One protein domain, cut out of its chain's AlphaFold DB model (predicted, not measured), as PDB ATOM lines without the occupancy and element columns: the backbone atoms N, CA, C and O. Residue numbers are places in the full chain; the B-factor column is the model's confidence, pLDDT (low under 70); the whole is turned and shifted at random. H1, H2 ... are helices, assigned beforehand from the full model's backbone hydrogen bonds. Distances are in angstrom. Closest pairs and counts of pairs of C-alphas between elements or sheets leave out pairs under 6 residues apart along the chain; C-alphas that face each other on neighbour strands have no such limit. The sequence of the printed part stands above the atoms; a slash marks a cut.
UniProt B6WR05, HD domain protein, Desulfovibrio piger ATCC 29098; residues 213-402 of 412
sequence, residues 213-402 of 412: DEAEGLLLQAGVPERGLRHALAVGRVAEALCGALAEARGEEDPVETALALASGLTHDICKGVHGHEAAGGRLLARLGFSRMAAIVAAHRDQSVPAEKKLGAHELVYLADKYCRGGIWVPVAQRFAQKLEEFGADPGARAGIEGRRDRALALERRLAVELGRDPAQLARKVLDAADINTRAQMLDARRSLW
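AT A GLANCE: This is residues 213 to 402 of the 412 residues of the protein "HD domain protein" of Desulfovibrio piger ATCC 29098 (UniProt B6WR05). The long helix H2, with H3 folded back along it and H6 crossing both, makes a core with two helical hairpins and a trailing run of helices round it. H5 of the hairpin H4 and H5 packs on H3, H8 of the hairpin H7 and H8 packs on H6 and the last part of H2, and H9 and H10 pack on H2 one after the other before H11 comes back to H1. The printed part has 190 residues with eleven named helices, H1 to H11 in order, and no named strand; the class is all helix. It is compact, with a radius of gyration of the C-alphas of 16.0 A, and rounded, spanning 46 by 43 by 33 A.

HOW THE PARTS SIT: H2, residues 226 to 250, forms a hairpin with H3, residues 255 to 267, at a shallow tilt of 22 degrees; their closest C-alphas, of Gly 236 and Gly 265, are 3.9 A apart. H6, residues 313 to 323, is the hub, touching six helices; it touches H2 at a steep tilt of 54 degrees, closest at Ala 239 and Val 317, C-alphas 5.1 A apart. H1, residues 213 to 221, touches residues 263 to 267 of H3 alone, closest at Ala 215 and Ala 263, C-alphas 5.9 A apart. H5, residues 291 to 298, touches H3, closest at Ser 264 and Met 293, C-alphas 5.4 A apart, and forms a hairpin with H4, residues 277 to 288. H7, residues 332 to 343, and H8, residues 347 to 371, form a hairpin at a shallow tilt of 7 degrees. H2 touches H9, residues 375 to 384, closest at Val 238 and Ala 379, C-alphas 5.4 A apart, and H10, residues 388 to 397, closest at Arg 230 and Ala 392, C-alphas 5.3 A apart. H11, residues 399 to 402, touches H1. In H1 to H5 and H8 to H10 every O i to N i+4 pair is within hydrogen-bond range; in H6 it is 6 of 7, in H7 7 of 8, and H11 is too short for such a pair.

IN THESE COORDINATES: H2 measures 36.2 A from C-alpha 226 at (-18.158, 15.017, 15.994) to C-alpha 250, and H8 35.9 A. H3 measures 18.1 A, H7 16.9 A and H4 16.2 A. H1 begins at C-alpha 213, (-28.406, 14.665, 28.148), and H11 ends at C-alpha 402, (-23.228, 5.334, 25.073).

THE WHOLE: The C-alphas farthest apart, of Pro 347 and Leu 401, are 47.3 A apart. The printed part has no cut; the link from H5 to H6, residues 299 to 312, is long. No printed residue is under 70 in pLDDT.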
ATOM      1  N   ASP A 213     -29.318  15.796  27.980       96.00
ATOM      2  CA  ASP A 213     -28.406  14.665  28.148       96.00
ATOM      3  C   ASP A 213     -28.928  13.404  27.445       96.00
ATOM      4  O   ASP A 213     -28.147  12.654  26.862       96.00
ATOM      5  N   GLU A 214     -30.248  13.194  27.420       97.56
ATOM      6  CA  GLU A 214     -30.845  12.101  26.649       97.56
ATOM      7  C   GLU A 214     -30.696  12.322  25.137       97.56
ATOM      8  O   GLU A 214     -30.297  11.406  24.423       97.56
ATOM      9  N   ALA A 215     -30.956  13.529  24.629       97.88
ATOM     10  CA  ALA A 215     -30.781  13.838  23.210       97.88
ATOM     11  C   ALA A 215     -29.313  13.697  22.771       97.88
ATOM     12  O   ALA A 215     -29.032  13.113  21.725       97.88
ATOM     13  N   GLU A 216     -28.369  14.174  23.584       96.81
ATOM     14  CA  GLU A 216     -26.933  13.997  23.354       96.81
ATOM     15  C   GLU A 216     -26.526  12.512  23.373       96.81
ATOM     16  O   GLU A 216     -25.810  12.057  22.477       96.81
ATOM     17  N   GLY A 217     -27.033  11.734  24.335       95.62
ATOM     18  CA  GLY A 217     -26.831  10.286  24.388       95.62
ATOM     19  C   GLY A 217     -27.389   9.565  23.159       95.62
ATOM     20  O   GLY A 217     -26.719   8.707  22.584       95.62
ATOM     21  N   LEU A 218     -28.576   9.964  22.693       96.00
ATOM     22  CA  LEU A 218     -29.209   9.391  21.507       96.00
ATOM     23  C   LEU A 218     -28.404   9.678  20.228       96.00
ATOM     24  O   LEU A 218     -28.244   8.786  19.395       96.00
ATOM     25  N   LEU A 219     -27.836  10.881  20.082       96.31
ATOM     26  CA  LEU A 219     -26.937  11.215  18.967       96.31
ATOM     27  C   LEU A 219     -25.683  10.326  18.958       96.31
ATOM     28  O   LEU A 219     -25.245   9.874  17.896       96.31
ATOM     29  N   LEU A 220     -25.111  10.047  20.134       94.88
ATOM     30  CA  LEU A 220     -23.963   9.146  20.259       94.88
ATOM     31  C   LEU A 220     -24.330   7.702  19.897       94.88
ATOM     32  O   LEU A 220     -23.584   7.067  19.148       94.88
ATOM     33  N   GLN A 221     -25.487   7.219  20.358       92.88
ATOM     34  CA  GLN A 221     -26.025   5.896  20.014       92.88
ATOM     35  C   GLN A 221     -26.320   5.742  18.516       92.88
ATOM     36  O   GLN A 221     -26.142   4.659  17.959       92.88
ATOM     37  N   ALA A 222     -26.745   6.824  17.861       92.06
ATOM     38  CA  ALA A 222     -26.983   6.880  16.420       92.06
ATOM     39  C   ALA A 222     -25.691   6.995  15.590       92.06
ATOM     40  O   ALA A 222     -25.749   6.996  14.364       92.06
ATOM     41  N   GLY A 223     -24.520   7.088  16.230       92.00
ATOM     42  CA  GLY A 223     -23.242   7.167  15.524       92.00
ATOM     43  C   GLY A 223     -22.982   8.522  14.860       92.00
ATOM     44  O   GLY A 223     -22.139   8.608  13.969       92.00
ATOM     45  N   VAL A 224     -23.663   9.593  15.289       94.06
ATOM     46  CA  VAL A 224     -23.466  10.935  14.721       94.06
ATOM     47  C   VAL A 224     -22.016  11.383  14.965       94.06
ATOM     48  O   VAL A 224     -21.595  11.414  16.124       94.06
ATOM     49  N   PRO A 225     -21.234  11.731  13.924       93.94
ATOM     50  CA  PRO A 225     -19.820  12.087  14.072       93.94
ATOM     51  C   PRO A 225     -19.648  13.450  14.754       93.94
ATOM     52  O   PRO A 225     -20.560  14.274  14.713       93.94
ATOM     53  N   GLU A 226     -18.459  13.751  15.290       95.75
ATOM     54  CA  GLU A 226     -18.158  15.017  15.994       95.75
ATOM     55  C   GLU A 226     -18.617  16.265  15.214       95.75
ATOM     56  O   GLU A 226     -19.224  17.182  15.770       95.75
ATOM     57  N   ARG A 227     -18.410  16.295  13.888       95.12
ATOM     58  CA  ARG A 227     -18.890  17.399  13.037       95.12
ATOM     59  C   ARG A 227     -20.413  17.560  13.086       95.12
ATOM     60  O   ARG A 227     -20.889  18.695  13.069       95.12
ATOM     61  N   GLY A 228     -21.148  16.450  13.106       96.56
ATOM     62  CA  GLY A 228     -22.599  16.430  13.273       96.56
ATOM     63  C   GLY A 228     -23.012  16.866  14.677       96.56
ATOM     64  O   GLY A 228     -23.896  17.706  14.796       96.56
ATOM     65  N   LEU A 229     -22.304  16.404  15.718       97.56
ATOM     66  CA  LEU A 229     -22.539  16.821  17.107       97.56
ATOM     67  C   LEU A 229     -22.380  18.337  17.280       97.56
ATOM     68  O   LEU A 229     -23.239  18.975  17.879       97.56
ATOM     69  N   ARG A 230     -21.336  18.942  16.695       97.75
ATOM     70  CA  ARG A 230     -21.142  20.406  16.711       97.75
ATOM     71  C   ARG A 230     -22.339  21.156  16.128       97.75
ATOM     72  O   ARG A 230     -22.776  22.144  16.707       97.75
ATOM     73  N   HIS A 231     -22.857  20.695  14.988       97.75
ATOM     74  CA  HIS A 231     -24.028  21.306  14.350       97.75
ATOM     75  C   HIS A 231     -25.289  21.127  15.199       97.75
ATOM     76  O   HIS A 231     -25.966  22.104  15.495       97.75
ATOM     77  N   ALA A 232     -25.552  19.905  15.663       98.19
ATOM     78  CA  ALA A 232     -26.670  19.585  16.546       98.19
ATOM     79  C   ALA A 232     -26.695  20.463  17.808       98.19
ATOM     80  O   ALA A 232     -27.716  21.079  18.112       98.19
ATOM     81  N   LEU A 233     -25.561  20.574  18.509       98.44
ATOM     82  CA  LEU A 233     -25.428  21.381  19.726       98.44
ATOM     83  C   LEU A 233     -25.715  22.867  19.472       98.44
ATOM     84  O   LEU A 233     -26.408  23.497  20.273       98.44
ATOM     85  N   ALA A 234     -25.222  23.419  18.358       98.44
ATOM     86  CA  ALA A 234     -25.502  24.798  17.973       98.44
ATOM     87  C   ALA A 234     -26.998  25.012  17.690       98.44
ATOM     88  O   ALA A 234     -27.603  25.921  18.259       98.44
ATOM     89  N   VAL A 235     -27.608  24.142  16.877       98.50
ATOM     90  CA  VAL A 235     -29.029  24.246  16.509       98.50
ATOM     91  C   VAL A 235     -29.936  24.093  17.726       98.50
ATOM     92  O   VAL A 235     -30.812  24.930  17.928       98.50
ATOM     93  N   GLY A 236     -29.702  23.088  18.574       98.38
ATOM     94  CA  GLY A 236     -30.470  22.886  19.804       98.38
ATOM     95  C   GLY A 236     -30.417  24.094  20.737       98.38
ATOM     96  O   GLY A 236     -31.449  24.537  21.234       98.38
ATOM     97  N   ARG A 237     -29.228  24.682  20.925       98.25
ATOM     98  CA  ARG A 237     -29.048  25.862  21.783       98.25
ATOM     99  C   ARG A 237     -29.744  27.106  21.224       98.25
ATOM    100  O   ARG A 237     -30.344  27.864  21.982       98.25
ATOM    101  N   VAL A 238     -29.671  27.332  19.911       98.62
ATOM    102  CA  VAL A 238     -30.377  28.453  19.273       98.62
ATOM    103  C   VAL A 238     -31.890  28.241  19.344       98.62
ATOM    104  O   VAL A 238     -32.599  29.171  19.710       98.62
ATOM    105  N   ALA A 239     -32.389  27.034  19.060       98.50
ATOM    106  CA  ALA A 239     -33.817  26.723  19.122       98.50
ATOM    107  C   ALA A 239     -34.397  26.935  20.532       98.50
ATOM    108  O   ALA A 239     -35.432  27.585  20.675       98.50
ATOM    109  N   GLU A 240     -33.695  26.465  21.567       98.44
ATOM    110  CA  GLU A 240     -34.030  26.702  22.977       98.44
ATOM    111  C   GLU A 240     -34.109  28.202  23.298       98.44
ATOM    112  O   GLU A 240     -35.103  28.670  23.849       98.44
ATOM    113  N   ALA A 241     -33.093  28.976  22.902       98.19
ATOM    114  CA  ALA A 241     -33.042  30.407  23.190       98.19
ATOM    115  C   ALA A 241     -34.127  31.205  22.456       98.19
ATOM    116  O   ALA A 241     -34.713  32.119  23.037       98.19
ATOM    117  N   LEU A 242     -34.407  30.869  21.193       98.38
ATOM    118  CA  LEU A 242     -35.500  31.487  20.442       98.38
ATOM    119  C   LEU A 242     -36.856  31.161  21.081       98.38
ATOM    120  O   LEU A 242     -37.708  32.042  21.165       98.38
ATOM    121  N   CYS A 243     -37.046  29.925  21.552       97.81
ATOM    122  CA  CYS A 243     -38.299  29.493  22.166       97.81
ATOM    123  C   CYS A 243     -38.529  30.176  23.513       97.81
ATOM    124  O   CYS A 243     -39.594  30.754  23.724       97.81
ATOM    125  N   GLY A 244     -37.508  30.209  24.374       97.06
ATOM    126  CA  GLY A 244     -37.577  30.924  25.647       97.06
ATOM    127  C   GLY A 244     -37.835  32.423  25.462       97.06
ATOM    128  O   GLY A 244     -38.694  32.987  26.130       97.06
ATOM    129  N   ALA A 245     -37.165  33.060  24.495       97.19
ATOM    130  CA  ALA A 245     -37.396  34.468  24.166       97.19
ATOM    131  C   ALA A 245     -38.819  34.742  23.656       97.19
ATOM    132  O   ALA A 245     -39.366  35.812  23.912       97.19
ATOM    133  N   LEU A 246     -39.398  33.802  22.910       97.31
ATOM    134  CA  LEU A 246     -40.755  33.921  22.390       97.31
ATOM    135  C   LEU A 246     -41.803  33.736  23.489       97.31
ATOM    136  O   LEU A 246     -42.780  34.480  23.515       97.31
ATOM    137  N   ALA A 247     -41.588  32.785  24.399       96.31
ATOM    138  CA  ALA A 247     -42.429  32.601  25.577       96.31
ATOM    139  C   ALA A 247     -42.409  33.858  26.468       96.31
ATOM    140  O   ALA A 247     -43.467  34.398  26.790       96.31
ATOM    141  N   GLU A 248     -41.217  34.404  26.739       96.06
ATOM    142  CA  GLU A 248     -41.024  35.662  27.476       96.06
ATOM    143  C   GLU A 248     -41.783  36.828  26.822       96.06
ATOM    144  O   GLU A 248     -42.554  37.517  27.489       96.06
ATOM    145  N   ALA A 249     -41.627  37.020  25.507       96.19
ATOM    146  CA  ALA A 249     -42.298  38.095  24.771       96.19
ATOM    147  C   ALA A 249     -43.834  37.980  24.793       96.19
ATOM    148  O   ALA A 249     -44.533  38.989  24.693       96.19
ATOM    149  N   ARG A 250     -44.365  36.761  24.940       95.56
ATOM    150  CA  ARG A 250     -45.805  36.487  25.050       95.56
ATOM    151  C   ARG A 250     -46.326  36.524  26.491       95.56
ATOM    152  O   ARG A 250     -47.538  36.469  26.676       95.56
ATOM    153  N   GLY A 251     -45.451  36.615  27.495       95.94
ATOM    154  CA  GLY A 251     -45.833  36.441  28.901       95.94
ATOM    155  C   GLY A 251     -46.353  35.030  29.204       95.94
ATOM    156  O   GLY A 251     -47.209  34.865  30.071       95.94
ATOM    157  N   GLU A 252     -45.884  34.031  28.454       94.12
ATOM    158  CA  GLU A 252     -46.260  32.622  28.588       94.12
ATOM    159  C   GLU A 252     -45.149  31.846  29.318       94.12
ATOM    160  O   GLU A 252     -43.962  32.098  29.106       94.12
ATOM    161  N   GLU A 253     -45.522  30.853  30.128       89.19
ATOM    162  CA  GLU A 253     -44.599  29.826  30.623       89.19
ATOM    163  C   GLU A 253     -44.921  28.499  29.931       89.19
ATOM    164  O   GLU A 253     -45.934  27.866  30.222       89.19
ATOM    165  N   ASP A 254     -44.057  28.082  29.002       90.69
ATOM    166  CA  ASP A 254     -44.181  26.796  28.307       90.69
ATOM    167  C   ASP A 254     -42.837  26.036  28.307       90.69
ATOM    168  O   ASP A 254     -42.079  26.037  27.322       90.69
ATOM    169  N   PRO A 255     -42.480  25.414  29.448       92.19
ATOM    170  CA  PRO A 255     -41.242  24.648  29.564       92.19
ATOM    171  C   PRO A 255     -41.235  23.413  28.654       92.19
ATOM    172  O   PRO A 255     -40.162  22.971  28.241       92.19
ATOM    173  N   VAL A 256     -42.409  22.872  28.304       93.12
ATOM    174  CA  VAL A 256     -42.531  21.705  27.420       93.12
ATOM    175  C   VAL A 256     -42.199  22.088  25.982       93.12
ATOM    176  O   VAL A 256     -41.403  21.399  25.344       93.12
ATOM    177  N   GLU A 257     -42.729  23.204  25.480       95.44
ATOM    178  CA  GLU A 257     -42.407  23.703  24.137       95.44
ATOM    179  C   GLU A 257     -40.918  24.056  24.010       95.44
ATOM    180  O   GLU A 257     -40.266  23.722  23.017       95.44
ATOM    181  N   THR A 258     -40.338  24.647  25.058       96.19
ATOM    182  CA  THR A 258     -38.900  24.957  25.102       96.19
ATOM    183  C   THR A 258     -38.044  23.687  25.091       96.19
ATOM    184  O   THR A 258     -37.063  23.607  24.343       96.19
ATOM    185  N   ALA A 259     -38.433  22.660  25.855       95.81
ATOM    186  CA  ALA A 259     -37.771  21.357  25.837       95.81
ATOM    187  C   ALA A 259     -37.888  20.673  24.463       95.81
ATOM    188  O   ALA A 259     -36.898  20.141  23.959       95.81
ATOM    189  N   LEU A 260     -39.056  20.744  23.811       96.94
ATOM    190  CA  LEU A 260     -39.257  20.230  22.452       96.94
ATOM    191  C   LEU A 260     -38.361  20.934  21.431       96.94
ATOM    192  O   LEU A 260     -37.777  20.257  20.580       96.94
ATOM    193  N   ALA A 261     -38.228  22.262  21.516       98.06
ATOM    194  CA  ALA A 261     -37.362  23.041  20.634       98.06
ATOM    195  C   ALA A 261     -35.891  22.631  20.794       98.06
ATOM    196  O   ALA A 261     -35.214  22.357  19.800       98.06
ATOM    197  N   LEU A 262     -35.418  22.506  22.038       98.50
ATOM    198  CA  LEU A 262     -34.068  22.034  22.334       98.50
ATOM    199  C   LEU A 262     -33.831  20.620  21.787       98.50
ATOM    200  O   LEU A 262     -32.899  20.398  21.013       98.50
ATOM    201  N   ALA A 263     -34.669  19.665  22.191       98.25
ATOM    202  CA  ALA A 263     -34.514  18.250  21.875       98.25
ATOM    203  C   ALA A 263     -34.575  17.988  20.367       98.25
ATOM    204  O   ALA A 263     -33.749  17.257  19.813       98.25
ATOM    205  N   SER A 264     -35.537  18.616  19.692       98.38
ATOM    206  CA  SER A 264     -35.702  18.493  18.244       98.38
ATOM    207  C   SER A 264     -34.576  19.210  17.502       98.38
ATOM    208  O   SER A 264     -34.089  18.692  16.505       98.38
ATOM    209  N   GLY A 265     -34.089  20.348  18.009       98.25
ATOM    210  CA  GLY A 265     -32.921  21.028  17.452       98.25
ATOM    211  C   GLY A 265     -31.634  20.208  17.579       98.25
ATOM    212  O   GLY A 265     -30.866  20.132  16.620       98.25
ATOM    213  N   LEU A 266     -31.421  19.524  18.707       98.56
ATOM    214  CA  LEU A 266     -30.305  18.584  18.878       98.56
ATOM    215  C   LEU A 266     -30.418  17.399  17.906       98.56
ATOM    216  O   LEU A 266     -29.429  16.992  17.307       98.56
ATOM    217  N   THR A 267     -31.620  16.858  17.714       97.88
ATOM    218  CA  THR A 267     -31.828  15.610  16.959       97.88
ATOM    219  C   THR A 267     -32.228  15.795  15.492       97.88
ATOM    220  O   THR A 267     -32.358  14.797  14.788       97.88
ATOM    221  N   HIS A 268     -32.373  17.028  14.986       96.88
ATOM    222  CA  HIS A 268     -32.905  17.284  13.634       96.88
ATOM    223  C   HIS A 268     -32.138  16.569  12.511       96.88
ATOM    224  O   HIS A 268     -32.732  16.102  11.545       96.88
ATOM    225  N   ASP A 269     -30.823  16.444  12.675       95.62
ATOM    226  CA  ASP A 269     -29.896  15.863  11.705       95.62
ATOM    227  C   ASP A 269     -29.416  14.456  12.120       95.62
ATOM    228  O   ASP A 269     -28.407  13.964  11.610       95.62
ATOM    229  N   ILE A 270     -30.112  13.781  13.044       95.44
ATOM    230  CA  ILE A 270     -29.675  12.493  13.618       95.44
ATOM    231  C   ILE A 270     -29.417  11.400  12.564       95.44
ATOM    232  O   ILE A 270     -28.564  10.541  12.762       95.44
ATOM    233  N   CYS A 271     -30.102  11.461  11.421       93.81
ATOM    234  CA  CYS A 271     -29.959  10.511  10.312       93.81
ATOM    235  C   CYS A 271     -29.205  11.090   9.104       93.81
ATOM    236  O   CYS A 271     -29.323  10.583   7.983       93.81
ATOM    237  N   LYS A 272     -28.464  12.188   9.288       90.88
ATOM    238  CA  LYS A 272     -27.736  12.855   8.204       90.88
ATOM    239  C   LYS A 272     -26.774  11.893   7.501       90.88
ATOM    240  O   LYS A 272     -25.989  11.205   8.140       90.88
ATOM    241  N   GLY A 273     -26.812  11.898   6.168       87.31
ATOM    242  CA  GLY A 273     -26.072  10.957   5.315       87.31
ATOM    243  C   GLY A 273     -26.963   9.879   4.693       87.31
ATOM    244  O   GLY A 273     -26.597   9.321   3.663       87.31
ATOM    245  N   VAL A 274     -28.160   9.659   5.242       86.12
ATOM    246  CA  VAL A 274     -29.198   8.819   4.629       86.12
ATOM    247  C   VAL A 274     -30.032   9.643   3.643       86.12
ATOM    248  O   VAL A 274     -30.325  10.821   3.875       86.12
ATOM    249  N   HIS A 275     -30.418   9.042   2.514       86.56
ATOM    250  CA  HIS A 275     -31.310   9.691   1.553       86.56
ATOM    251  C   HIS A 275     -32.659  10.014   2.218       86.56
ATOM    252  O   HIS A 275     -33.333   9.126   2.733       86.56
ATOM    253  N   GLY A 276     -33.064  11.288   2.202       87.19
ATOM    254  CA  GLY A 276     -34.260  11.735   2.925       87.19
ATOM    255  C   GLY A 276     -34.113  11.649   4.450       87.19
ATOM    256  O   GLY A 276     -35.055  11.242   5.132       87.19
ATOM    257  N   HIS A 277     -32.926  11.988   4.973       89.88
ATOM    258  CA  HIS A 277     -32.594  11.982   6.404       89.88
ATOM    259  C   HIS A 277     -33.637  12.636   7.317       89.88
ATOM    260  O   HIS A 277     -33.786  12.200   8.452       89.88
ATOM    261  N   GLU A 278     -34.372  13.640   6.843       91.50
ATOM    262  CA  GLU A 278     -35.418  14.324   7.602       91.50
ATOM    263  C   GLU A 278     -36.551  13.343   7.936       91.50
ATOM    264  O   GLU A 278     -36.905  13.127   9.096       91.50
ATOM    265  N   ALA A 279     -37.063  12.658   6.909       92.81
ATOM    266  CA  ALA A 279     -38.098  11.645   7.062       92.81
ATOM    267  C   ALA A 279     -37.578  10.410   7.814       92.81
ATOM    268  O   ALA A 279     -38.329   9.806   8.577       92.81
ATOM    269  N   ALA A 280     -36.309  10.037   7.616       93.50
ATOM    270  CA  ALA A 280     -35.676   8.946   8.357       93.50
ATOM    271  C   ALA A 280     -35.560   9.264   9.859       93.50
ATOM    272  O   ALA A 280     -36.003   8.468  10.686       93.50
ATOM    273  N   GLY A 281     -35.098  10.468  10.208       94.88
ATOM    274  CA  GLY A 281     -35.035  10.958  11.587       94.88
ATOM    275  C   GLY A 281     -36.413  11.028  12.240       94.88
ATOM    276  O   GLY A 281     -36.589  10.560  13.365       94.88
ATOM    277  N   GLY A 282     -37.421  11.510  11.506       95.31
ATOM    278  CA  GLY A 282     -38.812  11.484  11.956       95.31
ATOM    279  C   GLY A 282     -39.317  10.066  12.254       95.31
ATOM    280  O   GLY A 282     -39.867   9.817  13.326       95.31
ATOM    281  N   ARG A 283     -39.091   9.102  11.348       95.31
ATOM    282  CA  ARG A 283     -39.481   7.694  11.562       95.31
ATOM    283  C   ARG A 283     -38.771   7.069  12.760       95.31
ATOM    284  O   ARG A 283     -39.426   6.377  13.542       95.31
ATOM    285  N   LEU A 284     -37.472   7.329  12.920       94.81
ATOM    286  CA  LEU A 284     -36.689   6.856  14.061       94.81
ATOM    287  C   LEU A 284     -37.294   7.364  15.376       94.81
ATOM    288  O   LEU A 284     -37.653   6.565  16.238       94.81
ATOM    289  N   LEU A 285     -37.488   8.679  15.511       96.38
ATOM    290  CA  LEU A 285     -38.051   9.280  16.723       96.38
ATOM    291  C   LEU A 285     -39.475   8.786  17.013       96.38
ATOM    292  O   LEU A 285     -39.788   8.458  18.159       96.38
ATOM    293  N   ALA A 286     -40.315   8.630  15.985       95.44
ATOM    294  CA  ALA A 286     -41.662   8.079  16.140       95.44
ATOM    295  C   ALA A 286     -41.623   6.633  16.658       95.44
ATOM    296  O   ALA A 286     -42.375   6.271  17.565       95.44
ATOM    297  N   ARG A 287     -40.706   5.805  16.136       93.75
ATOM    298  CA  ARG A 287     -40.501   4.428  16.609       93.75
ATOM    299  C   ARG A 287     -40.038   4.395  18.066       93.75
ATOM    300  O   ARG A 287     -40.509   3.544  18.821       93.75
ATOM    301  N   LEU A 288     -39.193   5.332  18.483       94.50
ATOM    302  CA  LEU A 288     -38.726   5.449  19.869       94.50
ATOM    303  C   LEU A 288     -39.786   6.016  20.837       94.50
ATOM    304  O   LEU A 288     -39.617   5.890  22.048       94.50
ATOM    305  N   GLY A 289     -40.903   6.547  20.321       93.75
ATOM    306  CA  GLY A 289     -42.037   7.045  21.109       93.75
ATOM    307  C   GLY A 289     -42.139   8.571  21.210       93.75
ATOM    308  O   GLY A 289     -42.929   9.065  22.005       93.75
ATOM    309  N   PHE A 290     -41.375   9.316  20.408       95.94
ATOM    310  CA  PHE A 290     -41.314  10.779  20.436       95.94
ATOM    311  C   PHE A 290     -42.122  11.393  19.290       95.94
ATOM    312  O   PHE A 290     -41.556  11.894  18.321       95.94
ATOM    313  N   SER A 291     -43.452  11.324  19.358       93.94
ATOM    314  CA  SER A 291     -44.336  11.736  18.254       93.94
ATOM    315  C   SER A 291     -44.232  13.229  17.910       93.94
ATOM    316  O   SER A 291     -44.117  13.565  16.729       93.94
ATOM    317  N   ARG A 292     -44.207  14.126  18.909       95.12
ATOM    318  CA  ARG A 292     -44.033  15.574  18.679       95.12
ATOM    319  C   ARG A 292     -42.666  15.898  18.078       95.12
ATOM    320  O   ARG A 292     -42.600  16.594  17.064       95.12
ATOM    321  N   MET A 293     -41.585  15.338  18.628       96.94
ATOM    322  CA  MET A 293     -40.240  15.522  18.060       96.94
ATOM    323  C   MET A 293     -40.136  14.943  16.643       96.94
ATOM    324  O   MET A 293     -39.558  15.575  15.765       96.94
ATOM    325  N   ALA A 294     -40.729  13.774  16.391       95.81
ATOM    326  CA  ALA A 294     -40.746  13.147  15.073       95.81
ATOM    327  C   ALA A 294     -41.386  14.045  14.012       95.81
ATOM    328  O   ALA A 294     -40.839  14.178  12.917       95.81
ATOM    329  N   ALA A 295     -42.512  14.686  14.341       94.81
ATOM    330  CA  ALA A 295     -43.166  15.640  13.452       94.81
ATOM    331  C   ALA A 295     -42.267  16.852  13.169       94.81
ATOM    332  O   ALA A 295     -42.163  17.274  12.016       94.81
ATOM    333  N   ILE A 296     -41.577  17.370  14.192       95.31
ATOM    334  CA  ILE A 296     -40.668  18.509  14.032       95.31
ATOM    335  C   ILE A 296     -39.480  18.146  13.132       95.31
ATOM    336  O   ILE A 296     -39.184  18.847  12.165       95.31
ATOM    337  N   VAL A 297     -38.820  17.025  13.422       95.50
ATOM    338  CA  VAL A 297     -37.641  16.563  12.681       95.50
ATOM    339  C   VAL A 297     -37.996  16.155  11.249       95.50
ATOM    340  O   VAL A 297     -37.229  16.445  10.337       95.50
ATOM    341  N   ALA A 298     -39.169  15.573  10.991       93.19
ATOM    342  CA  ALA A 298     -39.576  15.213   9.631       93.19
ATOM    343  C   ALA A 298     -39.755  16.424   8.693       93.19
ATOM    344  O   ALA A 298     -39.619  16.279   7.478       93.19
ATOM    345  N   ALA A 299     -40.050  17.607   9.240       87.88
ATOM    346  CA  ALA A 299     -40.428  18.797   8.477       87.88
ATOM    347  C   ALA A 299     -39.394  19.948   8.534       87.88
ATOM    348  O   ALA A 299     -39.629  21.028   7.993       87.88
ATOM    349  N   HIS A 300     -38.206  19.723   9.108       81.44
ATOM    350  CA  HIS A 300     -37.252  20.795   9.435       81.44
ATOM    351  C   HIS A 300     -36.492  21.436   8.244       81.44
ATOM    352  O   HIS A 300     -35.746  22.403   8.437       81.44
ATOM    353  N   ARG A 301     -36.610  20.924   7.007       75.94
ATOM    354  CA  ARG A 301     -35.802  21.413   5.864       75.94
ATOM    355  C   ARG A 301     -36.431  22.552   5.077       75.94
ATOM    356  O   ARG A 301     -35.705  23.444   4.627       75.94
ATOM    357  N   ASP A 302     -37.731  22.485   4.831       74.19
ATOM    358  CA  ASP A 302     -38.426  23.430   3.966       74.19
ATOM    359  C   ASP A 302     -39.850  23.632   4.459       74.19
ATOM    360  O   ASP A 302     -40.634  22.687   4.516       74.19
ATOM    361  N   GLN A 303     -40.168  24.871   4.820       71.94
ATOM    362  CA  GLN A 303     -41.436  25.183   5.442       71.94
ATOM    363  C   GLN A 303     -41.984  26.523   4.956       71.94
ATOM    364  O   GLN A 303     -41.341  27.565   5.083       71.94
ATOM    365  N   SER A 304     -43.221  26.504   4.457       75.88
ATOM    366  CA  SER A 304     -44.087  27.682   4.423       75.88
ATOM    367  C   SER A 304     -44.908  27.727   5.708       75.88
ATOM    368  O   SER A 304     -45.624  26.774   6.018       75.88
ATOM    369  N   VAL A 305     -44.807  28.822   6.458       81.50
ATOM    370  CA  VAL A 305     -45.577  29.026   7.690       81.50
ATOM    371  C   VAL A 305     -46.809  29.868   7.354       81.50
ATOM    372  O   VAL A 305     -46.628  31.015   6.938       81.50
ATOM    373  N   PRO A 306     -48.041  29.343   7.509       85.25
ATOM    374  CA  PRO A 306     -49.249  30.149   7.352       85.25
ATOM    375  C   PRO A 306     -49.244  31.346   8.309       85.25
ATOM    376  O   PRO A 306     -48.703  31.254   9.417       85.25
ATOM    377  N   ALA A 307     -49.831  32.470   7.895       82.50
ATOM    378  CA  ALA A 307     -49.776  33.721   8.657       82.50
ATOM    379  C   ALA A 307     -50.442  33.585  10.038       82.50
ATOM    380  O   ALA A 307     -49.947  34.110  11.031       82.50
ATOM    381  N   GLU A 308     -51.518  32.811  10.097       86.88
ATOM    382  CA  GLU A 308     -52.345  32.529  11.266       86.88
ATOM    383  C   GLU A 308     -51.764  31.458  12.202       86.88
ATOM    384  O   GLU A 308     -52.183  31.351  13.355       86.88
ATOM    385  N   LYS A 309     -50.788  30.659  11.746       90.38
ATOM    386  CA  LYS A 309     -50.197  29.596  12.572       90.38
ATOM    387  C   LYS A 309     -49.359  30.211  13.692       90.38
ATOM    388  O   LYS A 309     -48.405  30.915  13.382       90.38
ATOM    389  N   LYS A 310     -49.640  29.913  14.967       92.12
ATOM    390  CA  LYS A 310     -48.789  30.312  16.110       92.12
ATOM    391  C   LYS A 310     -47.374  29.731  15.944       92.12
ATOM    392  O   LYS A 310     -47.241  28.541  15.673       92.12
ATOM    393  N   LEU A 311     -46.337  30.564  16.089       95.25
ATOM    394  CA  LEU A 311     -44.943  30.098  16.044       95.25
ATOM    395  C   LEU A 311     -44.625  29.260  17.286       95.25
ATOM    396  O   LEU A 311     -44.903  29.720  18.402       95.25
ATOM    397  N   GLY A 312     -44.026  28.088  17.073       95.00
ATOM    398  CA  GLY A 312     -43.585  27.169  18.124       95.00
ATOM    399  C   GLY A 312     -42.284  26.446  17.769       95.00
ATOM    400  O   GLY A 312     -41.596  26.799  16.806       95.00
ATOM    401  N   ALA A 313     -41.949  25.411  18.536       95.88
ATOM    402  CA  ALA A 313     -40.713  24.635  18.451       95.88
ATOM    403  C   ALA A 313     -40.374  24.208  17.016       95.88
ATOM    404  O   ALA A 313     -39.220  24.281  16.599       95.88
ATOM    405  N   HIS A 314     -41.385  23.828  16.237       94.69
ATOM    406  CA  HIS A 314     -41.227  23.445  14.840       94.69
ATOM    407  C   HIS A 314     -40.578  24.543  13.978       94.69
ATOM    408  O   HIS A 314     -39.534  24.320  13.360       94.69
ATOM    409  N   GLU A 315     -41.164  25.742  13.963       96.12
ATOM    410  CA  GLU A 315     -40.655  26.873  13.180       96.12
ATOM    411  C   GLU A 315     -39.300  27.359  13.707       96.12
ATOM    412  O   GLU A 315     -38.424  27.757  12.934       96.12
ATOM    413  N   LEU A 316     -39.116  27.311  15.029       97.00
ATOM    414  CA  LEU A 316     -37.894  27.774  15.678       97.00
ATOM    415  C   LEU A 316     -36.705  26.855  15.395       97.00
ATOM    416  O   LEU A 316     -35.613  27.357  15.140       97.00
ATOM    417  N   VAL A 317     -36.907  25.535  15.353       97.62
ATOM    418  CA  VAL A 317     -35.872  24.573  14.933       97.62
ATOM    419  C   VAL A 317     -35.510  24.772  13.462       97.62
ATOM    420  O   VAL A 317     -34.325  24.823  13.126       97.62
ATOM    421  N   TYR A 318     -36.510  24.957  12.590       95.94
ATOM    422  CA  TYR A 318     -36.277  25.243  11.172       95.94
ATOM    423  C   TYR A 318     -35.387  26.481  10.984       95.94
ATOM    424  O   TYR A 318     -34.434  26.429  10.195       95.94
ATOM    425  N   LEU A 319     -35.675  27.574  11.704       96.38
ATOM    426  CA  LEU A 319     -34.910  28.818  11.624       96.38
ATOM    427  C   LEU A 319     -33.526  28.690  12.285       96.38
ATOM    428  O   LEU A 319     -32.538  29.146  11.707       96.38
ATOM    429  N   ALA A 320     -33.433  28.020  13.437       97.62
ATOM    430  CA  ALA A 320     -32.178  27.765  14.144       97.62
ATOM    431  C   ALA A 320     -31.147  27.038  13.265       97.62
ATOM    432  O   ALA A 320     -29.990  27.457  13.215       97.62
ATOM    433  N   ASP A 321     -31.562  26.026  12.494       96.88
ATOM    434  CA  ASP A 321     -30.685  25.354  11.520       96.88
ATOM    435  C   ASP A 321     -30.117  26.330  10.473       96.88
ATOM    436  O   ASP A 321     -28.952  26.233  10.080       96.88
ATOM    437  N   LYS A 322     -30.896  27.334  10.047       95.44
ATOM    438  CA  LYS A 322     -30.431  28.326   9.059       95.44
ATOM    439  C   LYS A 322     -29.456  29.344   9.645       95.44
ATOM    440  O   LYS A 322     -28.649  29.874   8.882       95.44
ATOM    441  N   TYR A 323     -29.482  29.561  10.960       97.12
ATOM    442  CA  TYR A 323     -28.477  30.356  11.667       97.12
ATOM    443  C   TYR A 323     -27.171  29.609  11.934       97.12
ATOM    444  O   TYR A 323     -26.189  30.243  12.314       97.12
ATOM    445  N   CYS A 324     -27.132  28.288  11.743       95.62
ATOM    446  CA  CYS A 324     -25.990  27.469  12.132       95.62
ATOM    447  C   CYS A 324     -25.233  26.908  10.918       95.62
ATOM    448  O   CYS A 324     -25.800  26.434   9.925       95.62
ATOM    449  N   ARG A 325     -23.900  26.915  11.014       92.50
ATOM    450  CA  ARG A 325     -23.012  26.181  10.105       92.50
ATOM    451  C   ARG A 325     -21.931  25.477  10.912       92.50
ATOM    452  O   ARG A 325     -20.905  26.069  11.235       92.50
ATOM    453  N   GLY A 326     -22.141  24.197  11.209       91.25
ATOM    454  CA  GLY A 326     -21.323  23.540  12.229       91.25
ATOM    455  C   GLY A 326     -21.607  24.200  13.577       91.25
ATOM    456  O   GLY A 326     -22.763  24.439  13.893       91.25
ATOM    457  N   GLY A 327     -20.571  24.539  14.340       93.44
ATOM    458  CA  GLY A 327     -20.735  25.170  15.654       93.44
ATOM    459  C   GLY A 327     -20.884  26.696  15.653       93.44
ATOM    460  O   GLY A 327     -20.921  27.276  16.731       93.44
ATOM    461  N   ILE A 328     -20.901  27.357  14.487       93.50
ATOM    462  CA  ILE A 328     -20.841  28.826  14.391       93.50
ATOM    463  C   ILE A 328     -22.118  29.442  13.822       93.50
ATOM    464  O   ILE A 328     -22.826  28.820  13.022       93.50
ATOM    465  N   TRP A 329     -22.347  30.701  14.192       96.38
ATOM    466  CA  TRP A 329     -23.417  31.526  13.651       96.38
ATOM    467  C   TRP A 329     -23.124  31.980  12.216       96.38
ATOM    468  O   TRP A 329     -21.993  32.348  11.884       96.38
ATOM    469  N   VAL A 330     -24.162  32.010  11.381       94.94
ATOM    470  CA  VAL A 330     -24.171  32.647  10.061       94.94
ATOM    471  C   VAL A 330     -25.537  33.304   9.794       94.94
ATOM    472  O   VAL A 330     -26.566  32.720  10.128       94.94
ATOM    473  N   PRO A 331     -25.599  34.484   9.149       94.12
ATOM    474  CA  PRO A 331     -26.862  35.055   8.686       94.12
ATOM    475  C   PRO A 331     -27.566  34.137   7.682       94.12
ATOM    476  O   PRO A 331     -26.908  33.538   6.825       94.12
ATOM    477  N   VAL A 332     -28.904  34.128   7.688       93.62
ATOM    478  CA  VAL A 332     -29.715  33.359   6.723       93.62
ATOM    479  C   VAL A 332     -29.308  33.683   5.283       93.62
ATOM    480  O   VAL A 332     -29.027  32.778   4.497       93.62
ATOM    481  N   ALA A 333     -29.189  34.966   4.932       91.06
ATOM    482  CA  ALA A 333     -28.793  35.378   3.585       91.06
ATOM    483  C   ALA A 333     -27.443  34.769   3.156       91.06
ATOM    484  O   ALA A 333     -27.329  34.221   2.058       91.06
ATOM    485  N   GLN A 334     -26.447  34.781   4.049       91.12
ATOM    486  CA  GLN A 334     -25.122  34.217   3.784       91.12
ATOM    487  C   GLN A 334     -25.152  32.682   3.711       91.12
ATOM    488  O   GLN A 334     -24.477  32.090   2.866       91.12
ATOM    489  N   ARG A 335     -25.964  32.025   4.553       90.56
ATOM    490  CA  ARG A 335     -26.139  30.563   4.560       90.56
ATOM    491  C   ARG A 335     -26.612  30.035   3.206       90.56
ATOM    492  O   ARG A 335     -26.176  28.961   2.788       90.56
ATOM    493  N   PHE A 336     -27.508  30.769   2.547       89.88
ATOM    494  CA  PHE A 336     -28.052  30.410   1.236       89.88
ATOM    495  C   PHE A 336     -27.174  30.877   0.068       89.88
ATOM    496  O   PHE A 336     -27.097  30.149  -0.918       89.88
ATOM    497  N   ALA A 337     -26.474  32.013   0.181       88.19
ATOM    498  CA  ALA A 337     -25.537  32.481  -0.849       88.19
ATOM    499  C   ALA A 337     -24.462  31.428  -1.177       88.19
ATOM    500  O   ALA A 337     -24.255  31.110  -2.341       88.19
ATOM    501  N   GLN A 338     -23.897  30.776  -0.157       84.12
ATOM    502  CA  GLN A 338     -22.920  29.690  -0.341       84.12
ATOM    503  C   GLN A 338     -23.495  28.499  -1.122       84.12
ATOM    504  O   GLN A 338     -22.833  27.927  -1.979       84.12
ATOM    505  N   LYS A 339     -24.765  28.142  -0.885       84.50
ATOM    506  CA  LYS A 339     -25.425  27.072  -1.652       84.50
ATOM    507  C   LYS A 339     -25.664  27.473  -3.110       84.50
ATOM    508  O   LYS A 339     -25.659  26.608  -3.976       84.50
ATOM    509  N   LEU A 340     -25.910  28.758  -3.378       87.19
ATOM    510  CA  LEU A 340     -26.041  29.273  -4.744       87.19
ATOM    511  C   LEU A 340     -24.698  29.272  -5.477       87.19
ATOM    512  O   LEU A 340     -24.678  28.989  -6.668       87.19
ATOM    513  N   GLU A 341     -23.593  29.534  -4.784       87.94
ATOM    514  CA  GLU A 341     -22.249  29.393  -5.358       87.94
ATOM    515  C   GLU A 341     -21.952  27.934  -5.736       87.94
ATOM    516  O   GLU A 341     -21.424  27.677  -6.815       87.94
ATOM    517  N   GLU A 342     -22.350  26.975  -4.894       87.25
ATOM    518  CA  GLU A 342     -22.118  25.541  -5.126       87.25
ATOM    519  C   GLU A 342     -23.043  24.925  -6.194       87.25
ATOM    520  O   GLU A 342     -22.600  24.101  -6.992       87.25
ATOM    521  N   PHE A 343     -24.329  25.298  -6.221       86.12
ATOM    522  CA  PHE A 343     -25.359  24.604  -7.018       86.12
ATOM    523  C   PHE A 343     -26.161  25.511  -7.964       86.12
ATOM    524  O   PHE A 343     -27.034  25.032  -8.684       86.12
ATOM    525  N   GLY A 344     -25.908  26.820  -7.978       80.25
ATOM    526  CA  GLY A 344     -26.734  27.804  -8.691       80.25
ATOM    527  C   GLY A 344     -26.585  27.817 -10.213       80.25
ATOM    528  O   GLY A 344     -27.287  28.585 -10.871       80.25
ATOM    529  N   ALA A 345     -25.694  26.990 -10.769       86.25
ATOM    530  CA  ALA A 345     -25.571  26.786 -12.211       86.25
ATOM    531  C   ALA A 345     -26.781  26.035 -12.800       86.25
ATOM    532  O   ALA A 345     -27.115  26.249 -13.963       86.25
ATOM    533  N   ASP A 346     -27.456  25.198 -12.003       91.06
ATOM    534  CA  ASP A 346     -28.709  24.549 -12.393       91.06
ATOM    535  C   ASP A 346     -29.916  25.461 -12.075       91.06
ATOM    536  O   ASP A 346     -30.126  25.810 -10.906       91.06
ATOM    537  N   PRO A 347     -30.742  25.852 -13.069       87.62
ATOM    538  CA  PRO A 347     -31.873  26.756 -12.850       87.62
ATOM    539  C   PRO A 347     -32.912  26.224 -11.852       87.62
ATOM    540  O   PRO A 347     -33.475  27.003 -11.077       87.62
ATOM    541  N   GLY A 348     -33.154  24.907 -11.842       85.94
ATOM    542  CA  GLY A 348     -34.098  24.271 -10.919       85.94
ATOM    543  C   GLY A 348     -33.600  24.305  -9.473       85.94
ATOM    544  O   GLY A 348     -34.323  24.729  -8.564       85.94
ATOM    545  N   ALA A 349     -32.339  23.930  -9.258       85.56
ATOM    546  CA  ALA A 349     -31.669  24.017  -7.968       85.56
ATOM    547  C   ALA A 349     -31.623  25.463  -7.468       85.56
ATOM    548  O   ALA A 349     -31.959  25.712  -6.307       85.56
ATOM    549  N   ARG A 350     -31.289  26.419  -8.343       90.19
ATOM    550  CA  ARG A 350     -31.278  27.849  -8.025       90.19
ATOM    551  C   ARG A 350     -32.635  28.337  -7.523       90.19
ATOM    552  O   ARG A 350     -32.701  28.851  -6.407       90.19
ATOM    553  N   ALA A 351     -33.703  28.116  -8.290       89.25
ATOM    554  CA  ALA A 351     -35.054  28.527  -7.905       89.25
ATOM    555  C   ALA A 351     -35.483  27.890  -6.569       89.25
ATOM    556  O   ALA A 351     -36.051  28.556  -5.700       89.25
ATOM    557  N   GLY A 352     -35.140  26.615  -6.352       87.75
ATOM    558  CA  GLY A 352     -35.401  25.932  -5.086       87.75
ATOM    559  C   GLY A 352     -34.617  26.507  -3.897       87.75
ATOM    560  O   GLY A 352     -35.143  26.573  -2.784       87.75
ATOM    561  N   ILE A 353     -33.359  26.915  -4.097       88.62
ATOM    562  CA  ILE A 353     -32.518  27.531  -3.059       88.62
ATOM    563  C   ILE A 353     -33.022  28.940  -2.722       88.62
ATOM    564  O   ILE A 353     -33.170  29.249  -1.538       88.62
ATOM    565  N   GLU A 354     -33.332  29.759  -3.729       90.88
ATOM    566  CA  GLU A 354     -33.885  31.110  -3.557       90.88
ATOM    567  C   GLU A 354     -35.251  31.067  -2.852       90.88
ATOM    568  O   GLU A 354     -35.448  31.765  -1.860       90.88
ATOM    569  N   GLY A 355     -36.149  30.158  -3.250       90.81
ATOM    570  CA  GLY A 355     -37.449  30.002  -2.590       90.81
ATOM    571  C   GLY A 355     -37.337  29.638  -1.103       90.81
ATOM    572  O   GLY A 355     -38.055  30.193  -0.270       90.81
ATOM    573  N   ARG A 356     -36.407  28.742  -0.737       91.12
ATOM    574  CA  ARG A 356     -36.147  28.400   0.675       91.12
ATOM    575  C   ARG A 356     -35.545  29.565   1.457       91.12
ATOM    576  O   ARG A 356     -35.914  29.769   2.613       91.12
ATOM    577  N   ARG A 357     -34.642  30.334   0.836       93.06
ATOM    578  CA  ARG A 357     -34.083  31.557   1.430       93.06
ATOM    579  C   ARG A 357     -35.202  32.538   1.763       93.06
ATOM    580  O   ARG A 357     -35.262  33.031   2.884       93.06
ATOM    581  N   ASP A 358     -36.097  32.792   0.816       92.94
ATOM    582  CA  ASP A 358     -37.149  33.795   0.976       92.94
ATOM    583  C   ASP A 358     -38.155  33.393   2.060       92.94
ATOM    584  O   ASP A 358     -38.547  34.233   2.872       92.94
ATOM    585  N   ARG A 359     -38.489  32.097   2.156       93.56
ATOM    586  CA  ARG A 359     -39.291  31.549   3.263       93.56
ATOM    587  C   ARG A 359     -38.600  31.703   4.619       93.56
ATOM    588  O   ARG A 359     -39.243  32.127   5.577       93.56
ATOM    589  N   ALA A 360     -37.301  31.412   4.708       94.19
ATOM    590  CA  ALA A 360     -36.536  31.599   5.944       94.19
ATOM    591  C   ALA A 360     -36.475  33.075   6.374       94.19
ATOM    592  O   ALA A 360     -36.731  33.379   7.535       94.19
ATOM    593  N   LEU A 361     -36.223  33.996   5.438       95.12
ATOM    594  CA  LEU A 361     -36.216  35.438   5.711       95.12
ATOM    595  C   LEU A 361     -37.608  35.971   6.087       95.12
ATOM    596  O   LEU A 361     -37.723  36.894   6.890       95.12
ATOM    597  N   ALA A 362     -38.681  35.416   5.515       94.75
ATOM    598  CA  ALA A 362     -40.045  35.769   5.901       94.75
ATOM    599  C   ALA A 362     -40.358  35.341   7.341       94.75
ATOM    600  O   ALA A 362     -40.906  36.139   8.103       94.75
ATOM    601  N   LEU A 363     -39.963  34.124   7.724       95.38
ATOM    602  CA  LEU A 363     -40.104  33.647   9.098       95.38
ATOM    603  C   LEU A 363     -39.251  34.459  10.080       95.38
ATOM    604  O   LEU A 363     -39.748  34.829  11.136       95.38
ATOM    605  N   GLU A 364     -38.008  34.786   9.721       96.75
ATOM    606  CA  GLU A 364     -37.129  35.651  10.520       96.75
ATOM    607  C   GLU A 364     -37.783  37.009  10.808       96.75
ATOM    608  O   GLU A 364     -37.868  37.418  11.964       96.75
ATOM    609  N   ARG A 365     -38.314  37.684   9.776       96.38
ATOM    610  CA  ARG A 365     -39.020  38.967   9.948       96.38
ATOM    611  C   ARG A 365     -40.240  38.833  10.847       96.38
ATOM    612  O   ARG A 365     -40.469  39.689  11.694       96.38
ATOM    613  N   ARG A 366     -41.022  37.770  10.664       96.06
ATOM    614  CA  ARG A 366     -42.200  37.512  11.491       96.06
ATOM    615  C   ARG A 366     -41.812  37.296  12.955       96.06
ATOM    616  O   ARG A 366     -42.405  37.912  13.834       96.06
ATOM    617  N   LEU A 367     -40.802  36.466  13.210       97.12
ATOM    618  CA  LEU A 367     -40.304  36.223  14.558       97.12
ATOM    619  C   LEU A 367     -39.762  37.512  15.188       97.12
ATOM    620  O   LEU A 367     -40.025  37.760  16.356       97.12
ATOM    621  N   ALA A 368     -39.078  38.367  14.423       97.69
ATOM    622  CA  ALA A 368     -38.602  39.657  14.918       97.69
ATOM    623  C   ALA A 368     -39.740  40.571  15.401       97.69
ATOM    624  O   ALA A 368     -39.594  41.244  16.421       97.69
ATOM    625  N   VAL A 369     -40.880  40.567  14.697       96.75
ATOM    626  CA  VAL A 369     -42.086  41.298  15.120       96.75
ATOM    627  C   VAL A 369     -42.639  40.723  16.424       96.75
ATOM    628  O   VAL A 369     -42.905  41.490  17.342       96.75
ATOM    629  N   GLU A 370     -42.772  39.396  16.531       95.94
ATOM    630  CA  GLU A 370     -43.297  38.753  17.747       95.94
ATOM    631  C   GLU A 370     -42.356  38.915  18.957       95.94
ATOM    632  O   GLU A 370     -42.828  39.061  20.079       95.94
ATOM    633  N   LEU A 371     -41.035  38.935  18.744       96.75
ATOM    634  CA  LEU A 371     -40.038  39.115  19.805       96.75
ATOM    635  C   LEU A 371     -39.810  40.580  20.207       96.75
ATOM    636  O   LEU A 371     -39.212  40.833  21.251       96.75
ATOM    637  N   GLY A 372     -40.158  41.541  19.345       96.88
ATOM    638  CA  GLY A 372     -39.769  42.946  19.508       96.88
ATOM    639  C   GLY A 372     -38.253  43.202  19.414       96.88
ATOM    640  O   GLY A 372     -37.782  44.272  19.797       96.88
ATOM    641  N   ARG A 373     -37.468  42.231  18.926       96.62
ATOM    642  CA  ARG A 373     -36.006  42.308  18.756       96.62
ATOM    643  C   ARG A 373     -35.530  41.384  17.637       96.62
ATOM    644  O   ARG A 373     -36.242  40.474  17.234       96.62
ATOM    645  N   ASP A 374     -34.306  41.600  17.166       97.00
ATOM    646  CA  ASP A 374     -33.704  40.818  16.083       97.00
ATOM    647  C   ASP A 374     -33.344  39.377  16.537       97.00
ATOM    648  O   ASP A 374     -32.439  39.202  17.366       97.00
ATOM    649  N   PRO A 375     -34.004  38.327  16.001       97.69
ATOM    650  CA  PRO A 375     -33.701  36.939  16.345       97.69
ATOM    651  C   PRO A 375     -32.306  36.499  15.881       97.69
ATOM    652  O   PRO A 375     -31.694  35.646  16.529       97.69
ATOM    653  N   ALA A 376     -31.754  37.092  14.817       97.00
ATOM    654  CA  ALA A 376     -30.421  36.754  14.329       97.00
ATOM    655  C   ALA A 376     -29.335  37.208  15.317       97.00
ATOM    656  O   ALA A 376     -28.368  36.481  15.555       97.00
ATOM    657  N   GLN A 377     -29.518  38.375  15.948       97.38
ATOM    658  CA  GLN A 377     -28.635  38.855  17.018       97.38
ATOM    659  C   GLN A 377     -28.722  37.983  18.269       97.38
ATOM    660  O   GLN A 377     -27.694  37.704  18.889       97.38
ATOM    661  N   LEU A 378     -29.926  37.520  18.624       97.56
ATOM    662  CA  LEU A 378     -30.109  36.577  19.725       97.56
ATOM    663  C   LEU A 378     -29.361  35.264  19.451       97.56
ATOM    664  O   LEU A 378     -28.567  34.835  20.288       97.56
ATOM    665  N   ALA A 379     -29.541  34.675  18.264       97.75
ATOM    666  CA  ALA A 379     -28.837  33.460  17.856       97.75
ATOM    667  C   ALA A 379     -27.310  33.636  17.898       97.75
ATOM    668  O   ALA A 379     -26.604  32.788  18.448       97.75
ATOM    669  N   ARG A 380     -26.801  34.765  17.385       97.69
ATOM    670  CA  ARG A 380     -25.373  35.098  17.436       97.69
ATOM    671  C   ARG A 380     -24.858  35.172  18.869       97.69
ATOM    672  O   ARG A 380     -23.903  34.483  19.197       97.69
ATOM    673  N   LYS A 381     -25.512  35.955  19.735       97.38
ATOM    674  CA  LYS A 381     -25.114  36.116  21.144       97.38
ATOM    675  C   LYS A 381     -25.055  34.772  21.873       97.38
ATOM    676  O   LYS A 381     -24.144  34.532  22.661       97.38
ATOM    677  N   VAL A 382     -26.031  33.905  21.616       96.75
ATOM    678  CA  VAL A 382     -26.141  32.587  22.251       96.75
ATOM    679  C   VAL A 382     -25.009  31.654  21.828       96.75
ATOM    680  O   VAL A 382     -24.521  30.908  22.679       96.75
ATOM    681  N   LEU A 383     -24.601  31.697  20.556       96.56
ATOM    682  CA  LEU A 383     -23.493  30.899  20.027       96.56
ATOM    683  C   LEU A 383     -22.124  31.482  20.395       96.56
ATOM    684  O   LEU A 383     -21.248  30.716  20.774       96.56
ATOM    685  N   ASP A 384     -21.955  32.807  20.380       94.81
ATOM    686  CA  ASP A 384     -20.711  33.474  20.802       94.81
ATOM    687  C   ASP A 384     -20.401  33.199  22.288       94.81
ATOM    688  O   ASP A 384     -19.244  33.081  22.682       94.81
ATOM    689  N   ALA A 385     -21.439  33.051  23.121       93.69
ATOM    690  CA  ALA A 385     -21.309  32.678  24.529       93.69
ATOM    691  C   ALA A 385     -21.155  31.160  24.766       93.69
ATOM    692  O   ALA A 385     -21.059  30.729  25.917       93.69
ATOM    693  N   ALA A 386     -21.209  30.332  23.719       91.31
ATOM    694  CA  ALA A 386     -21.193  28.880  23.828       91.31
ATOM    695  C   ALA A 386     -19.874  28.293  23.335       91.31
ATOM    696  O   ALA A 386     -19.504  28.460  22.175       91.31
ATOM    697  N   ASP A 387     -19.221  27.484  24.165       93.38
ATOM    698  CA  ASP A 387     -18.098  26.671  23.701       93.38
ATOM    699  C   ASP A 387     -18.589  25.362  23.051       93.38
ATOM    700  O   ASP A 387     -18.468  24.262  23.599       93.38
ATOM    701  N   ILE A 388     -19.217  25.494  21.874       95.88
ATOM    702  CA  ILE A 388     -19.791  24.364  21.122       95.88
ATOM    703  C   ILE A 388     -18.712  23.357  20.712       95.88
ATOM    704  O   ILE A 388     -18.964  22.151  20.711       95.88
ATOM    705  N   ASN A 389     -17.516  23.836  20.368       93.44
ATOM    706  CA  ASN A 389     -16.426  22.976  19.914       93.44
ATOM    707  C   ASN A 389     -15.925  22.087  21.052       93.44
ATOM    708  O   ASN A 389     -15.912  20.865  20.889       93.44
ATOM    709  N   THR A 390     -15.596  22.671  22.208       93.75
ATOM    710  CA  THR A 390     -15.161  21.886  23.370       93.75
ATOM    711  C   THR A 390     -16.268  20.947  23.831       93.75
ATOM    712  O   THR A 390     -16.007  19.770  24.080       93.75
ATOM    713  N   ARG A 391     -17.533  21.401  23.869       94.31
ATOM    714  CA  ARG A 391     -18.659  20.533  24.251       94.31
ATOM    715  C   ARG A 391     -18.799  19.329  23.320       94.31
ATOM    716  O   ARG A 391     -18.981  18.220  23.815       94.31
ATOM    717  N   ALA A 392     -18.691  19.520  22.006       95.75
ATOM    718  CA  ALA A 392     -18.778  18.422  21.045       95.75
ATOM    719  C   ALA A 392     -17.627  17.420  21.195       95.75
ATOM    720  O   ALA A 392     -17.870  16.217  21.147       95.75
ATOM    721  N   GLN A 393     -16.402  17.901  21.429       94.94
ATOM    722  CA  GLN A 393     -15.237  17.045  21.683       94.94
ATOM    723  C   GLN A 393     -15.394  16.246  22.980       94.94
ATOM    724  O   GLN A 393     -15.156  15.041  22.998       94.94
ATOM    725  N   MET A 394     -15.850  16.890  24.060       94.06
ATOM    726  CA  MET A 394     -16.134  16.214  25.329       94.06
ATOM    727  C   MET A 394     -17.237  15.165  25.184       94.06
ATOM    728  O   MET A 394     -17.161  14.103  25.801       94.06
ATOM    729  N   LEU A 395     -18.268  15.458  24.389       93.88
ATOM    730  CA  LEU A 395     -19.354  14.522  24.135       93.88
ATOM    731  C   LEU A 395     -18.861  13.316  23.322       93.88
ATOM    732  O   LEU A 395     -19.118  12.177  23.706       93.88
ATOM    733  N   ASP A 396     -18.096  13.551  22.255       93.88
ATOM    734  CA  ASP A 396     -17.513  12.487  21.432       93.88
ATOM    735  C   ASP A 396     -16.543  11.600  22.230       93.88
ATOM    736  O   ASP A 396     -16.594  10.374  22.129       93.88
ATOM    737  N   ALA A 397     -15.751  12.189  23.131       93.81
ATOM    738  CA  ALA A 397     -14.865  11.452  24.035       93.81
ATOM    739  C   ALA A 397     -15.615  10.480  24.970       93.81
ATOM    740  O   ALA A 397     -15.029   9.517  25.465       93.81
ATOM    741  N   ARG A 398     -16.918  10.697  25.201       90.25
ATOM    742  CA  ARG A 398     -17.783   9.830  26.020       90.25
ATOM    743  C   ARG A 398     -18.536   8.774  25.206       90.25
ATOM    744  O   ARG A 398     -19.337   8.041  25.784       90.25
ATOM    745  N   ARG A 399     -18.294   8.647  23.896       91.81
ATOM    746  CA  ARG A 399     -19.032   7.734  23.000       91.81
ATOM    747  C   ARG A 399     -19.069   6.284  23.482       91.81
ATOM    748  O   ARG A 399     -20.103   5.633  23.352       91.81
ATOM    749  N   SER A 400     -17.988   5.784  24.078       88.19
ATOM    750  CA  SER A 400     -17.922   4.411  24.601       88.19
ATOM    751  C   SER A 400     -18.954   4.131  25.699       88.19
ATOM    752  O   SER A 400     -19.478   3.024  25.756       88.19
ATOM    753  N   LEU A 401     -19.311   5.131  26.514       87.25
ATOM    754  CA  LEU A 401     -20.342   5.007  27.555       87.25
ATOM    755  C   LEU A 401     -21.746   4.842  26.973       87.25
ATOM    756  O   LEU A 401     -22.633   4.311  27.633       87.25
ATOM    757  N   TRP A 402     -21.942   5.322  25.750       88.25
ATOM    758  CA  TRP A 402     -23.228   5.334  25.073       88.25
ATOM    759  C   TRP A 402     -23.357   4.247  24.023       88.25
ATOM    760  O   TRP A 402     -24.458   4.038  23.540       88.25
TER     761      TRP A 402